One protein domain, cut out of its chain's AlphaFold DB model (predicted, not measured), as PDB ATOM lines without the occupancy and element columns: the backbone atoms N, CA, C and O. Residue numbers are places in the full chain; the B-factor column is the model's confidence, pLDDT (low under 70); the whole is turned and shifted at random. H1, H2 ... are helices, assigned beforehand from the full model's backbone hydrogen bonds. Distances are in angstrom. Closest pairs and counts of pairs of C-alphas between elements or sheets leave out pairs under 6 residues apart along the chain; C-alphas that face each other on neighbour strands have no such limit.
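AT A GLANCE: This is residues 2 to 116 of the 589 residues of an uncharacterized protein of Lentisphaerae bacterium (UniProt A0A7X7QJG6). Short helix H4 makes the core, with H2 and H3 running along it and long H5 crossing it steeply; H1 lies apart. The printed part has 115 residues, 72 of them in five named helices, H1 to H5 in chain order, with no named strand; the class is all helix, and the whole is compact, with a radius of gyration of the C-alphas of 14.8 A and spans of 46 by 37 by 22 A.

HOW THE PARTS SIT: Start at H1, residues 2 to 5, apart from the other helices. H2, residues 15 to 30, touches the hub H4, residues 75 to 82, at C-alphas 25 and 82, the closest, 5.3 A apart. H3, residues 33 to 50, forms a helical hairpin with H4; closest are C-alphas 47 and 76, 6.9 A. H5, residues 90 to 115, touches H4 with residues 92 to 101 alone, at a steep tilt of 56 degrees; closest are C-alphas 77 and 100, 3.9 A. Every O i to N i+4 pair is within hydrogen-bond range in H4 and H5, 10 of 12 in H2, 12 of 14 in H3; H1 is too short for one.

IN THESE COORDINATES: Find C-alpha 2 at (557.707, 488.735, 383.140), where H1, 5.1 A long, begins. H2 runs 23.5 A, H3 25.6 A, H4 10.5 A, and H5 36.6 A to C-alpha 115 at (563.213, 492.989, 421.145).

THE WHOLE: The farthest C-alphas, Glu 34 and Ala 116, are 48.7 A apart. The printed part has no cut; the link H3 to H4 is long. Look for pLDDT under 70 at residues 9 to 12, 61 to 64 and 66 to 69.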
ATOM      1  N   TRP A   2     558.790 489.742 383.187       82.88
ATOM      2  CA  TRP A   2     557.707 488.735 383.140       82.88
ATOM      3  C   TRP A   2     556.991 488.504 384.487       82.88
ATOM      4  O   TRP A   2     555.767 488.544 384.551       82.88
ATOM      5  N   THR A   3     557.738 488.353 385.589       78.31
ATOM      6  CA  THR A   3     557.170 488.205 386.946       78.31
ATOM      7  C   THR A   3     556.291 489.393 387.357       78.31
ATOM      8  O   THR A   3     555.244 489.194 387.963       78.31
ATOM      9  N   ALA A   4     556.700 490.616 387.005       77.50
ATOM     10  CA  ALA A   4     555.953 491.841 387.292       77.50
ATOM     11  C   ALA A   4     554.685 491.933 386.431       77.50
ATOM     12  O   ALA A   4     553.611 492.223 386.943       77.50
ATOM     13  N   GLU A   5     554.794 491.621 385.135       82.94
ATOM     14  CA  GLU A   5     553.664 491.628 384.190       82.94
ATOM     15  C   GLU A   5     552.564 490.627 384.570       82.94
ATOM     16  O   GLU A   5     551.402 490.830 384.228       82.94
ATOM     17  N   ASN A   6     552.922 489.562 385.289       81.00
ATOM     18  CA  ASN A   6     551.996 488.516 385.722       81.00
ATOM     19  C   ASN A   6     551.578 488.641 387.199       81.00
ATOM     20  O   ASN A   6     550.922 487.736 387.712       81.00
ATOM     21  N   ASP A   7     551.948 489.730 387.885       71.06
ATOM     22  CA  ASP A   7     551.627 489.968 389.303       71.06
ATOM     23  C   ASP A   7     552.021 488.787 390.220       71.06
ATOM     24  O   ASP A   7     551.307 488.387 391.143       71.06
ATOM     25  N   ILE A   8     553.172 488.176 389.925       73.38
ATOM     26  CA  ILE A   8     553.704 487.035 390.671       73.38
ATOM     27  C   ILE A   8     554.546 487.552 391.843       73.38
ATOM     28  O   ILE A   8     555.229 488.576 391.746       73.38
ATOM     29  N   TRP A   9     554.514 486.823 392.962       68.06
ATOM     30  CA  TRP A   9     555.427 487.067 394.076       68.06
ATOM     31  C   TRP A   9     556.875 486.932 393.605       68.06
ATOM     32  O   TRP A   9     557.282 485.892 393.090       68.06
ATOM     33  N   MET A  10     557.657 487.993 393.791       68.00
ATOM     34  CA  MET A  10     559.105 487.904 393.637       68.00
ATOM     35  C   MET A  10     559.694 486.925 394.650       68.00
ATOM     36  O   MET A  10     559.076 486.632 395.677       68.00
ATOM     37  N   ASP A  11     560.906 486.445 394.355       67.62
ATOM     38  CA  ASP A  11     561.724 485.742 395.337       67.62
ATOM     39  C   ASP A  11     561.731 486.541 396.643       67.62
ATOM     40  O   ASP A  11     562.022 487.738 396.684       67.62
ATOM     41  N   LEU A  12     561.304 485.841 397.686       67.94
ATOM     42  CA  LEU A  12     560.826 486.411 398.922       67.94
ATOM     43  C   LEU A  12     561.939 487.157 399.669       67.94
ATOM     44  O   LEU A  12     561.607 488.071 400.414       67.94
ATOM     45  N   LEU A  13     563.219 486.804 399.461       74.69
ATOM     46  CA  LEU A  13     564.355 487.250 400.287       74.69
ATOM     47  C   LEU A  13     565.574 487.787 399.514       74.69
ATOM     48  O   LEU A  13     566.514 488.288 400.127       74.69
ATOM     49  N   GLY A  14     565.595 487.690 398.181       82.94
ATOM     50  CA  GLY A  14     566.713 488.204 397.378       82.94
ATOM     51  C   GLY A  14     567.999 487.373 397.446       82.94
ATOM     52  O   GLY A  14     569.022 487.809 396.914       82.94
ATOM     53  N   ASP A  15     567.961 486.184 398.055       87.25
ATOM     54  CA  ASP A  15     569.138 485.388 398.421       87.25
ATOM     55  C   ASP A  15     570.085 485.158 397.230       87.25
ATOM     56  O   ASP A  15     571.286 485.416 397.317       87.25
ATOM     57  N   THR A  16     569.559 484.738 396.075       88.75
ATOM     58  CA  THR A  16     570.371 484.486 394.870       88.75
ATOM     59  C   THR A  16     571.081 485.748 394.374       88.75
ATOM     60  O   THR A  16     572.227 485.683 393.935       88.75
ATOM     61  N   ARG A  17     570.419 486.909 394.455       91.38
ATOM     62  CA  ARG A  17     570.972 488.199 394.007       91.38
ATOM     63  C   ARG A  17     572.043 488.698 394.975       91.38
ATOM     64  O   ARG A  17     573.085 489.162 394.523       91.38
ATOM     65  N   ILE A  18     571.840 488.519 396.280       93.25
ATOM     66  CA  ILE A  18     572.854 488.817 397.302       93.25
ATOM     67  C   ILE A  18     574.092 487.930 397.107       93.25
ATOM     68  O   ILE A  18     575.209 488.438 397.103       93.25
ATOM     69  N   ASN A  19     573.912 486.626 396.868       93.88
ATOM     70  CA  ASN A  19     575.024 485.715 396.574       93.88
ATOM     71  C   ASN A  19     575.788 486.114 395.300       93.88
ATOM     72  O   ASN A  19     577.014 486.068 395.285       93.88
ATOM     73  N   ALA A  20     575.084 486.531 394.242       94.88
ATOM     74  CA  ALA A  20     575.716 487.000 393.010       94.88
ATOM     75  C   ALA A  20     576.524 488.294 393.224       94.88
ATOM     76  O   ALA A  20     577.627 488.415 392.702       94.88
ATOM     77  N   LEU A  21     576.003 489.235 394.017       96.00
ATOM     78  CA  LEU A  21     576.705 490.467 394.390       96.00
ATOM     79  C   LEU A  21     577.941 490.191 395.260       96.00
ATOM     80  O   LEU A  21     578.984 490.795 395.040       96.00
ATOM     81  N   ALA A  22     577.854 489.244 396.199       95.50
ATOM     82  CA  ALA A  22     579.010 488.809 396.984       95.50
ATOM     83  C   ALA A  22     580.079 488.147 396.098       95.50
ATOM     84  O   ALA A  22     581.267 488.420 396.244       95.50
ATOM     85  N   ALA A  23     579.664 487.308 395.144       95.62
ATOM     86  CA  ALA A  23     580.581 486.706 394.182       95.62
ATOM     87  C   ALA A  23     581.271 487.775 393.323       95.62
ATOM     88  O   ALA A  23     582.489 487.723 393.179       95.62
ATOM     89  N   TYR A  24     580.511 488.748 392.809       96.50
ATOM     90  CA  TYR A  24     581.033 489.882 392.046       96.50
ATOM     91  C   TYR A  24     582.142 490.623 392.797       96.50
ATOM     92  O   TYR A  24     583.225 490.800 392.249       96.50
ATOM     93  N   ASP A  25     581.886 490.989 394.055       95.62
ATOM     94  CA  ASP A  25     582.849 491.670 394.926       95.62
ATOM     95  C   ASP A  25     584.134 490.842 395.111       95.62
ATOM     96  O   ASP A  25     585.247 491.336 394.937       95.62
ATOM     97  N   TRP A  26     584.001 489.538 395.369       94.62
ATOM     98  CA  TRP A  26     585.146 488.677 395.686       94.62
ATOM     99  C   TRP A  26     586.010 488.293 394.485       94.62
ATOM    100  O   TRP A  26     587.218 488.103 394.645       94.62
ATOM    101  N   VAL A  27     585.429 488.168 393.287       95.62
ATOM    102  CA  VAL A  27     586.199 487.866 392.065       95.62
ATOM    103  C   VAL A  27     586.555 489.111 391.258       95.62
ATOM    104  O   VAL A  27     587.210 488.995 390.220       95.62
ATOM    105  N   HIS A  28     586.185 490.299 391.741       94.94
ATOM    106  CA  HIS A  28     586.310 491.586 391.053       94.94
ATOM    107  C   HIS A  28     587.680 491.808 390.405       94.94
ATOM    108  O   HIS A  28     587.775 492.139 389.219       94.94
ATOM    109  N   ALA A  29     588.756 491.532 391.147       93.88
ATOM    110  CA  ALA A  29     590.138 491.708 390.698       93.88
ATOM    111  C   ALA A  29     590.518 490.844 389.480       93.88
ATOM    112  O   ALA A  29     591.483 491.155 388.785       93.88
ATOM    113  N   THR A  30     589.771 489.770 389.217       96.38
ATOM    114  CA  THR A  30     589.997 488.847 388.093       96.38
ATOM    115  C   THR A  30     589.125 489.144 386.874       96.38
ATOM    116  O   THR A  30     589.395 488.617 385.799       96.38
ATOM    117  N   MET A  31     588.107 489.995 387.027       96.94
ATOM    118  CA  MET A  31     587.181 490.352 385.954       96.94
ATOM    119  C   MET A  31     587.738 491.482 385.089       96.94
ATOM    120  O   MET A  31     588.283 492.466 385.600       96.94
ATOM    121  N   THR A  32     587.523 491.382 383.780       96.75
ATOM    122  CA  THR A  32     587.757 492.473 382.828       96.75
ATOM    123  C   THR A  32     586.755 493.619 383.034       96.75
ATOM    124  O   THR A  32     585.643 493.393 383.527       96.75
ATOM    125  N   PRO A  33     587.088 494.860 382.630       95.50
ATOM    126  CA  PRO A  33     586.142 495.978 382.675       95.50
ATOM    127  C   PRO A  33     584.824 495.695 381.936       95.50
ATOM    128  O   PRO A  33     583.758 496.144 382.360       95.50
ATOM    129  N   GLU A  34     584.878 494.947 380.834       96.88
ATOM    130  CA  GLU A  34     583.712 494.550 380.045       96.88
ATOM    131  C   GLU A  34     582.813 493.576 380.813       96.88
ATOM    132  O   GLU A  34     581.600 493.783 380.863       96.88
ATOM    133  N   GLU A  35     583.391 492.557 381.455       97.06
ATOM    134  CA  GLU A  35     582.649 491.605 382.292       97.06
ATOM    135  C   GLU A  35     581.994 492.301 383.486       97.06
ATOM    136  O   GLU A  35     580.830 492.033 383.796       97.06
ATOM    137  N   ARG A  36     582.704 493.244 384.119       97.25
ATOM    138  CA  ARG A  36     582.159 494.035 385.229       97.25
ATOM    139  C   ARG A  36     580.937 494.841 384.806       97.25
ATOM    140  O   ARG A  36     579.882 494.746 385.433       97.25
ATOM    141  N   ARG A  37     581.030 495.561 383.682       97.19
ATOM    142  CA  ARG A  37     579.901 496.320 383.110       97.19
ATOM    143  C   ARG A  37     578.732 495.419 382.728       97.19
ATOM    144  O   ARG A  37     577.585 495.778 382.992       97.19
ATOM    145  N   ALA A  38     579.020 494.273 382.111       97.12
ATOM    146  CA  ALA A  38     578.008 493.320 381.670       97.12
ATOM    147  C   ALA A  38     577.218 492.714 382.838       97.12
ATOM    148  O   ALA A  38     576.042 492.398 382.670       97.12
ATOM    149  N   PHE A  39     577.833 492.583 384.016       97.12
ATOM    150  CA  PHE A  39     577.150 492.134 385.226       97.12
ATOM    151  C   PHE A  39     576.442 493.275 385.969       97.12
ATOM    152  O   PHE A  39     575.248 493.180 386.259       97.12
ATOM    153  N   LEU A  40     577.161 494.358 386.285       97.19
ATOM    154  CA  LEU A  40     576.689 495.367 387.232       97.19
ATOM    155  C   LEU A  40     575.546 496.219 386.662       97.19
ATOM    156  O   LEU A  40     574.551 496.445 387.353       97.19
ATOM    157  N   LEU A  41     575.622 496.647 385.396       97.75
ATOM    158  CA  LEU A  41     574.604 497.532 384.810       97.75
ATOM    159  C   LEU A  41     573.198 496.895 384.774       97.75
ATOM    160  O   LEU A  41     572.255 497.559 385.217       97.75
ATOM    161  N   PRO A  42     573.012 495.633 384.328       96.50
ATOM    162  CA  PRO A  42     571.702 494.980 384.390       96.50
ATOM    163  C   PRO A  42     571.163 494.815 385.815       96.50
ATOM    164  O   PRO A  42     569.962 494.966 386.034       96.50
ATOM    165  N   VAL A  43     572.034 494.528 386.790       95.12
ATOM    166  CA  VAL A  43     571.636 494.402 388.201       95.12
ATOM    167  C   VAL A  43     571.137 495.744 388.737       95.12
ATOM    168  O   VAL A  43     570.058 495.807 389.329       95.12
ATOM    169  N   LEU A  44     571.870 496.831 388.482       96.69
ATOM    170  CA  LEU A  44     571.477 498.174 388.904       96.69
ATOM    171  C   LEU A  44     570.173 498.645 388.239       96.69
ATOM    172  O   LEU A  44     569.330 499.263 388.897       96.69
ATOM    173  N   ASP A  45     569.992 498.362 386.948       96.06
ATOM    174  CA  ASP A  45     568.759 498.658 386.209       96.06
ATOM    175  C   ASP A  45     567.562 497.906 386.801       96.06
ATOM    176  O   ASP A  45     566.536 498.507 387.131       96.06
ATOM    177  N   TYR A  46     567.724 496.603 387.040       93.12
ATOM    178  CA  TYR A  46     566.698 495.778 387.663       93.12
ATOM    179  C   TYR A  46     566.294 496.307 389.046       93.12
ATOM    180  O   TYR A  46     565.103 496.503 389.301       93.12
ATOM    181  N   ILE A  47     567.266 496.582 389.923       93.00
ATOM    182  CA  ILE A  47     566.997 497.081 391.279       93.00
ATOM    183  C   ILE A  47     566.269 498.425 391.212       93.00
ATOM    184  O   ILE A  47     565.306 498.611 391.956       93.00
ATOM    185  N   SER A  48     566.667 499.327 390.302       94.56
ATOM    186  CA  SER A  48     566.000 500.623 390.085       94.56
ATOM    187  C   SER A  48     564.530 500.435 389.719       94.56
ATOM    188  O   SER A  48     563.647 501.027 390.340       94.56
ATOM    189  N   LYS A  49     564.261 499.561 388.741       93.12
ATOM    190  CA  LYS A  49     562.909 499.261 388.262       93.12
ATOM    191  C   LYS A  49     562.062 498.559 389.320       93.12
ATOM    192  O   LYS A  49     560.856 498.767 389.350       93.12
ATOM    193  N   ALA A  50     562.674 497.766 390.197       89.06
ATOM    194  CA  ALA A  50     561.993 497.020 391.250       89.06
ATOM    195  C   ALA A  50     561.661 497.841 392.511       89.06
ATOM    196  O   ALA A  50     560.860 497.391 393.337       89.06
ATOM    197  N   GLN A  51     562.245 499.030 392.699       88.69
ATOM    198  CA  GLN A  51     561.964 499.862 393.876       88.69
ATOM    199  C   GLN A  51     560.506 500.361 393.916       88.69
ATOM    200  O   GLN A  51     559.814 500.364 392.899       88.69
ATOM    201  N   PRO A  52     559.961 500.741 395.095       84.50
ATOM    202  CA  PRO A  52     558.669 501.433 395.148       84.50
ATOM    203  C   PRO A  52     558.657 502.654 394.216       84.50
ATOM    204  O   PRO A  52     559.568 503.473 394.281       84.50
ATOM    205  N   GLY A  53     557.633 502.766 393.366       84.25
ATOM    206  CA  GLY A  53     557.540 503.831 392.357       84.25
ATOM    207  C   GLY A  53     558.397 503.610 391.103       84.25
ATOM    208  O   GLY A  53     558.429 504.487 390.245       84.25
ATOM    209  N   GLY A  54     559.083 502.468 390.992       88.12
ATOM    210  CA  GLY A  54     559.780 502.040 389.780       88.12
ATOM    211  C   GLY A  54     558.842 501.443 388.723       88.12
ATOM    212  O   GLY A  54     557.627 501.375 388.903       88.12
ATOM    213  N   GLU A  55     559.425 500.994 387.610       92.06
ATOM    214  CA  GLU A  55     558.698 500.403 386.475       92.06
ATOM    215  C   GLU A  55     558.009 499.075 386.831       92.06
ATOM    216  O   GLU A  55     556.922 498.776 386.339       92.06
ATOM    217  N   TYR A  56     558.625 498.267 387.697       87.06
ATOM    218  CA  TYR A  56     558.103 496.964 388.085       87.06
ATOM    219  C   TYR A  56     557.260 497.057 389.352       87.06
ATOM    220  O   TYR A  56     557.735 497.377 390.445       87.06
ATOM    221  N   THR A  57     555.993 496.682 389.204       80.00
ATOM    222  CA  THR A  57     555.078 496.489 390.327       80.00
ATOM    223  C   THR A  57     555.057 495.010 390.699       80.00
ATOM    224  O   THR A  57     554.886 494.150 389.843       80.00
ATOM    225  N   PHE A  58     555.262 494.719 391.982       77.56
ATOM    226  CA  PHE A  58     555.244 493.365 392.534       77.56
ATOM    227  C   PHE A  58     554.308 493.317 393.733       77.56
ATOM    228  O   PHE A  58     554.164 494.324 394.437       77.56
ATOM    229  N   ARG A  59     553.784 492.128 394.037       73.31
ATOM    230  CA  ARG A  59     553.231 491.845 395.365       73.31
ATOM    231  C   ARG A  59     554.343 491.937 396.401       73.31
ATOM    232  O   ARG A  59     555.435 491.406 396.200       73.31
ATOM    233  N   ARG A  60     554.075 492.654 397.490       71.12
ATOM    234  CA  ARG A  60     555.051 492.936 398.545       71.12
ATOM    235  C   ARG A  60     554.468 492.546 399.887       71.12
ATOM    236  O   ARG A  60     553.281 492.751 400.135       71.12
ATOM    237  N   THR A  61     555.325 492.003 400.738       65.25
ATOM    238  CA  THR A  61     555.026 491.852 402.158       65.25
ATOM    239  C   THR A  61     554.850 493.240 402.777       65.25
ATOM    240  O   THR A  61     555.378 494.220 402.255       65.25
ATOM    241  N   ILE A  62     554.055 493.320 403.844       62.69
ATOM    242  CA  ILE A  62     553.788 494.551 404.589       62.69
ATOM    243  C   ILE A  62     553.837 494.176 406.079       62.69
ATOM    244  O   ILE A  62     552.964 493.446 406.539       62.69
ATOM    245  N   GLY A  63     554.859 494.614 406.820       56.94
ATOM    246  CA  GLY A  63     555.075 494.234 408.228       56.94
ATOM    247  C   GLY A  63     556.281 494.921 408.896       56.94
ATOM    248  O   GLY A  63     556.974 494.280 409.678       56.94
ATOM    249  N   GLY A  64     556.511 496.198 408.544       65.06
ATOM    250  CA  GLY A  64     557.785 496.944 408.475       65.06
ATOM    251  C   GLY A  64     558.798 496.901 409.632       65.06
ATOM    252  O   GLY A  64     558.516 496.385 410.707       65.06
ATOM    253  N   PRO A  65     560.006 497.476 409.446       77.94
ATOM    254  CA  PRO A  65     560.296 498.694 408.675       77.94
ATOM    255  C   PRO A  65     560.800 498.366 407.268       77.94
ATOM    256  O   PRO A  65     561.963 498.051 407.020       77.94
ATOM    257  N   GLN A  66     559.816 498.353 406.372       67.25
ATOM    258  CA  GLN A  66     559.811 497.908 404.976       67.25
ATOM    259  C   GLN A  66     560.494 496.560 404.674       67.25
ATOM    260  O   GLN A  66     560.878 496.273 403.542       67.25
ATOM    261  N   ASP A  67     560.462 495.716 405.708       65.81
ATOM    262  CA  ASP A  67     560.251 494.270 405.664       65.81
ATOM    263  C   ASP A  67     561.490 493.388 405.674       65.81
ATOM    264  O   ASP A  67     561.450 492.262 405.219       65.81
ATOM    265  N   GLY A  68     562.561 493.812 406.349       60.16
ATOM    266  CA  GLY A  68     563.358 492.851 407.125       60.16
ATOM    267  C   GLY A  68     564.187 491.831 406.332       60.16
ATOM    268  O   GLY A  68     564.427 490.748 406.874       60.16
ATOM    269  N   ASN A  69     564.605 492.202 405.111       65.38
ATOM    270  CA  ASN A  69     565.175 491.420 403.986       65.38
ATOM    271  C   ASN A  69     564.179 490.905 402.943       65.38
ATOM    272  O   ASN A  69     564.599 490.252 401.995       65.38
ATOM    273  N   TYR A  70     562.880 491.153 403.104       71.38
ATOM    274  CA  TYR A  70     561.890 490.669 402.157       71.38
ATOM    275  C   TYR A  70     561.807 491.572 400.918       71.38
ATOM    276  O   TYR A  70     561.608 492.787 401.009       71.38
ATOM    277  N   GLY A  71     561.921 490.956 399.743       76.06
ATOM    278  CA  GLY A  71     561.862 491.626 398.446       76.06
ATOM    279  C   GLY A  71     563.081 492.495 398.102       76.06
ATOM    280  O   GLY A  71     564.142 492.440 398.713       76.06
ATOM    281  N   GLU A  72     562.927 493.334 397.078       84.44
ATOM    282  CA  GLU A  72     564.062 493.927 396.346       84.44
ATOM    283  C   GLU A  72     564.643 495.212 396.962       84.44
ATOM    284  O   GLU A  72     565.615 495.770 396.448       84.44
ATOM    285  N   ARG A  73     564.069 495.727 398.058       86.81
ATOM    286  CA  ARG A  73     564.569 496.964 398.690       86.81
ATOM    287  C   ARG A  73     565.947 496.760 399.319       86.81
ATOM    288  O   ARG A  73     566.806 497.633 399.213       86.81
ATOM    289  N   ALA A  74     566.164 495.598 399.936       86.62
ATOM    290  CA  ALA A  74     567.416 495.260 400.608       86.62
ATOM    291  C   ALA A  74     568.614 495.208 399.642       86.62
ATOM    292  O   ALA A  74     569.742 495.495 400.041       86.62
ATOM    293  N   LEU A  75     568.377 494.922 398.355       91.75
ATOM    294  CA  LEU A  75     569.443 494.820 397.359       91.75
ATOM    295  C   LEU A  75     570.165 496.138 397.084       91.75
ATOM    296  O   LEU A  75     571.317 496.092 396.661       91.75
ATOM    297  N   MET A  76     569.539 497.295 397.340       94.38
ATOM    298  CA  MET A  76     570.205 498.592 397.161       94.38
ATOM    299  C   MET A  76     571.504 498.662 397.970       94.38
ATOM    300  O   MET A  76     572.527 499.089 397.452       94.38
ATOM    301  N   TYR A  77     571.493 498.175 399.213       95.50
ATOM    302  CA  TYR A  77     572.685 498.192 400.055       95.50
ATOM    303  C   TYR A  77     573.811 497.336 399.463       95.50
ATOM    304  O   TYR A  77     574.917 497.829 399.259       95.50
ATOM    305  N   PHE A  78     573.520 496.076 399.132       95.75
ATOM    306  CA  PHE A  78     574.531 495.146 398.626       95.75
ATOM    307  C   PHE A  78     575.047 495.537 397.237       95.75
ATOM    308  O   PHE A  78     576.245 495.448 396.990       95.75
ATOM    309  N   ALA A  79     574.169 495.999 396.340       96.81
ATOM    310  CA  ALA A  79     574.567 496.423 394.999       96.81
ATOM    311  C   ALA A  79     575.359 497.730 395.025       96.81
ATOM    312  O   ALA A  79     576.360 497.850 394.323       96.81
ATOM    313  N   GLY A  80     574.938 498.684 395.861       97.50
ATOM    314  CA  GLY A  80     575.678 499.921 396.073       97.50
ATOM    315  C   GLY A  80     577.064 499.664 396.655       97.50
ATOM    316  O   GLY A  80     578.021 500.278 396.202       97.50
ATOM    317  N   LEU A  81     577.186 498.724 397.601       97.06
ATOM    318  CA  LEU A  81     578.470 498.359 398.197       97.06
ATOM    319  C   LEU A  81     579.402 497.674 397.186       97.06
ATOM    320  O   LEU A  81     580.531 498.118 397.017       97.06
ATOM    321  N   ALA A  82     578.920 496.640 396.491       96.88
ATOM    322  CA  ALA A  82     579.728 495.867 395.545       96.88
ATOM    323  C   ALA A  82     580.171 496.685 394.313       96.88
ATOM    324  O   ALA A  82     581.209 496.402 393.726       96.88
ATOM    325  N   GLY A  83     579.381 497.685 393.906       96.25
ATOM    326  CA  GLY A  83     579.701 498.576 392.786       96.25
ATOM    327  C   GLY A  83     580.409 499.877 393.179       96.25
ATOM    328  O   GLY A  83     580.663 500.705 392.304       96.25
ATOM    329  N   HIS A  84     580.687 500.112 394.466       95.06
ATOM    330  CA  HIS A  84     581.258 501.379 394.921       95.06
ATOM    331  C   HIS A  84     582.695 501.564 394.411       95.06
ATOM    332  O   HIS A  84     583.570 500.737 394.663       95.06
ATOM    333  N   GLY A  85     582.951 502.682 393.725       92.38
ATOM    334  CA  GLY A  85     584.285 503.030 393.224       92.38
ATOM    335  C   GLY A  85     584.765 502.182 392.041       92.38
ATOM    336  O   GLY A  85     585.955 502.202 391.725       92.38
ATOM    337  N   ASP A  86     583.868 501.448 391.380       92.44
ATOM    338  CA  ASP A  86     584.211 500.603 390.233       92.44
ATOM    339  C   ASP A  86     584.347 501.396 388.917       92.44
ATOM    340  O   ASP A  86     584.799 500.873 387.896       92.44
ATOM    341  N   GLY A  87     583.954 502.676 388.908       94.81
ATOM    342  CA  GLY A  87     583.935 503.514 387.708       94.81
ATOM    343  C   GLY A  87     582.778 503.173 386.763       94.81
ATOM    344  O   GLY A  87     582.807 503.533 385.580       94.81
ATOM    345  N   ILE A  88     581.771 502.449 387.259       95.38
ATOM    346  CA  ILE A  88     580.601 501.979 386.512       95.38
ATOM    347  C   ILE A  88     579.357 502.510 387.218       95.38
ATOM    348  O   ILE A  88     578.903 501.946 388.206       95.38
ATOM    349  N   ASP A  89     578.794 503.591 386.674       97.00
ATOM    350  CA  ASP A  89     577.590 504.245 387.213       97.00
ATOM    351  C   ASP A  89     577.694 504.546 388.725       97.00
ATOM    352  O   ASP A  89     576.747 504.351 389.489       97.00
ATOM    353  N   ASP A  90     578.864 505.034 389.156       97.56
ATOM    354  CA  ASP A  90     579.193 505.287 390.569       97.56
ATOM    355  C   ASP A  90     578.129 506.140 391.273       97.56
ATOM    356  O   ASP A  90     577.787 505.891 392.425       97.56
ATOM    357  N   ALA A  91     577.540 507.109 390.563       97.81
ATOM    358  CA  ALA A  91     576.477 507.952 391.101       97.81
ATOM    359  C   ALA A  91     575.247 507.140 391.550       97.81
ATOM    360  O   ALA A  91     574.645 507.451 392.579       97.81
ATOM    361  N   ARG A  92     574.873 506.094 390.801       97.38
ATOM    362  CA  ARG A  92     573.765 505.206 391.169       97.38
ATOM    363  C   ARG A  92     574.163 504.249 392.286       97.38
ATOM    364  O   ARG A  92     573.356 504.032 393.189       97.38
ATOM    365  N   CYS A  93     575.382 503.713 392.256       98.12
ATOM    366  CA  CYS A  93     575.907 502.878 393.339       98.12
ATOM    367  C   CYS A  93     575.926 503.642 394.674       98.12
ATOM    368  O   CYS A  93     575.453 503.122 395.685       98.12
ATOM    369  N   ASP A  94     576.369 504.899 394.669       97.88
ATOM    370  CA  ASP A  94     576.410 505.757 395.854       97.88
ATOM    371  C   ASP A  94     575.011 506.090 396.393       97.88
ATOM    372  O   ASP A  94     574.790 506.057 397.608       97.88
ATOM    373  N   ASP A  95     574.045 506.384 395.515       97.25
ATOM    374  CA  ASP A  95     572.641 506.553 395.912       97.25
ATOM    375  C   ASP A  95     572.090 505.277 396.569       97.25
ATOM    376  O   ASP A  95     571.498 505.323 397.653       97.25
ATOM    377  N   PHE A  96     572.323 504.129 395.933       97.12
ATOM    378  CA  PHE A  96     571.871 502.827 396.410       97.12
ATOM    379  C   PHE A  96     572.476 502.475 397.764       97.12
ATOM    380  O   PHE A  96     571.742 502.082 398.673       97.12
ATOM    381  N   LEU A  97     573.782 502.681 397.934       97.06
ATOM    382  CA  LEU A  97     574.472 502.420 399.188       97.06
ATOM    383  C   LEU A  97     573.905 503.288 400.317       97.06
ATOM    384  O   LEU A  97     573.606 502.769 401.392       97.06
ATOM    385  N   ARG A  98     573.675 504.586 400.074       96.38
ATOM    386  CA  ARG A  98     573.107 505.503 401.079       96.38
ATOM    387  C   ARG A  98     571.687 505.119 401.478       96.38
ATOM    388  O   ARG A  98     571.398 505.002 402.669       96.38
ATOM    389  N   ARG A  99     570.795 504.914 400.502       94.50
ATOM    390  CA  ARG A  99     569.392 504.555 400.775       94.50
ATOM    391  C   ARG A  99     569.275 503.164 401.391       94.50
ATOM    392  O   ARG A  99     568.500 502.974 402.325       94.50
ATOM    393  N   GLY A 100     570.066 502.211 400.905       93.88
ATOM    394  CA  GLY A 100     570.142 500.857 401.438       93.88
ATOM    395  C   GLY A 100     570.662 500.824 402.874       93.88
ATOM    396  O   GLY A 100     570.041 500.199 403.728       93.88
ATOM    397  N   ALA A 101     571.746 501.541 403.179       94.69
ATOM    398  CA  ALA A 101     572.268 501.630 404.542       94.69
ATOM    399  C   ALA A 101     571.245 502.259 405.503       94.69
ATOM    400  O   ALA A 101     571.021 501.724 406.586       94.69
ATOM    401  N   ALA A 102     570.574 503.343 405.093       94.31
ATOM    402  CA  ALA A 102     569.517 503.965 405.893       94.31
ATOM    403  C   ALA A 102     568.369 502.986 406.197       94.31
ATOM    404  O   ALA A 102     567.914 502.904 407.337       94.31
ATOM    405  N   LEU A 103     567.957 502.193 405.203       92.50
ATOM    406  CA  LEU A 103     566.945 501.148 405.359       92.50
ATOM    407  C   LEU A 103     567.370 500.074 406.377       92.50
ATOM    408  O   LEU A 103     566.577 499.690 407.236       92.50
ATOM    409  N   PHE A 104     568.613 499.591 406.306       93.06
ATOM    410  CA  PHE A 104     569.116 498.592 407.253       93.06
ATOM    411  C   PHE A 104     569.244 499.144 408.676       93.06
ATOM    412  O   PHE A 104     568.913 498.437 409.625       93.06
ATOM    413  N   VAL A 105     569.655 500.403 408.844       94.50
ATOM    414  CA  VAL A 105     569.670 501.069 410.156       94.50
ATOM    415  C   VAL A 105     568.257 501.142 410.740       94.50
ATOM    416  O   VAL A 105     568.051 500.733 411.879       94.50
ATOM    417  N   GLU A 106     567.267 501.564 409.949       93.38
ATOM    418  CA  GLU A 106     565.862 501.606 410.374       93.38
ATOM    419  C   GLU A 106     565.348 500.213 410.789       93.38
ATOM    420  O   GLU A 106     564.672 500.068 411.812       93.38
ATOM    421  N   MET A 107     565.726 499.173 410.034       92.38
ATOM    422  CA  MET A 107     565.450 497.769 410.355       92.38
ATOM    423  C   MET A 107     566.062 497.328 411.678       92.38
ATOM    424  O   MET A 107     565.368 496.722 412.502       92.38
ATOM    425  N   MET A 108     567.338 497.620 411.890       94.00
ATOM    426  CA  MET A 108     568.035 497.248 413.114       94.00
ATOM    427  C   MET A 108     567.445 497.964 414.332       94.00
ATOM    428  O   MET A 108     567.157 497.312 415.337       94.00
ATOM    429  N   ASP A 109     567.153 499.257 414.203       94.44
ATOM    430  CA  ASP A 109     566.511 500.073 415.233       94.44
ATOM    431  C   ASP A 109     565.114 499.566 415.598       94.44
ATOM    432  O   ASP A 109     564.752 499.504 416.775       94.44
ATOM    433  N   HIS A 110     564.311 499.183 414.603       92.19
ATOM    434  CA  HIS A 110     563.013 498.574 414.866       92.19
ATOM    435  C   HIS A 110     563.158 497.253 415.617       92.19
ATOM    436  O   HIS A 110     562.462 497.050 416.605       92.19
ATOM    437  N   ARG A 111     564.057 496.361 415.184       91.75
ATOM    438  CA  ARG A 111     564.252 495.060 415.843       91.75
ATOM    439  C   ARG A 111     564.786 495.204 417.262       91.75
ATOM    440  O   ARG A 111     564.403 494.421 418.120       91.75
ATOM    441  N   GLU A 112     565.631 496.196 417.527       94.88
ATOM    442  CA  GLU A 112     566.102 496.484 418.883       94.88
ATOM    443  C   GLU A 112     564.955 496.942 419.786       94.88
ATOM    444  O   GLU A 112     564.774 496.404 420.881       94.88
ATOM    445  N   ARG A 113     564.124 497.877 419.300       93.81
ATOM    446  CA  ARG A 113     562.934 498.337 420.030       93.81
ATOM    447  C   ARG A 113     561.929 497.215 420.258       93.81
ATOM    448  O   ARG A 113     561.430 497.078 421.367       93.81
ATOM    449  N   THR A 114     561.650 496.410 419.236       92.56
ATOM    450  CA  THR A 114     560.721 495.282 419.347       92.56
ATOM    451  C   THR A 114     561.266 494.199 420.273       92.56
ATOM    452  O   THR A 114     560.516 493.675 421.093       92.56
ATOM    453  N   SER A 115     562.565 493.910 420.214       94.75
ATOM    454  CA  SER A 115     563.213 492.989 421.145       94.75
ATOM    455  C   SER A 115     563.043 493.449 422.581       94.75
ATOM    456  O   SER A 115     562.656 492.638 423.422       94.75
ATOM    457  N   ALA A 116     563.308 494.727 422.872       94.88
ATOM    458  CA  ALA A 116     563.259 495.264 424.232       94.88
ATOM    459  C   ALA A 116     564.021 494.373 425.244       94.88
ATOM    460  O   ALA A 116     563.561 494.141 426.361       94.88
TER     461      ALA A 116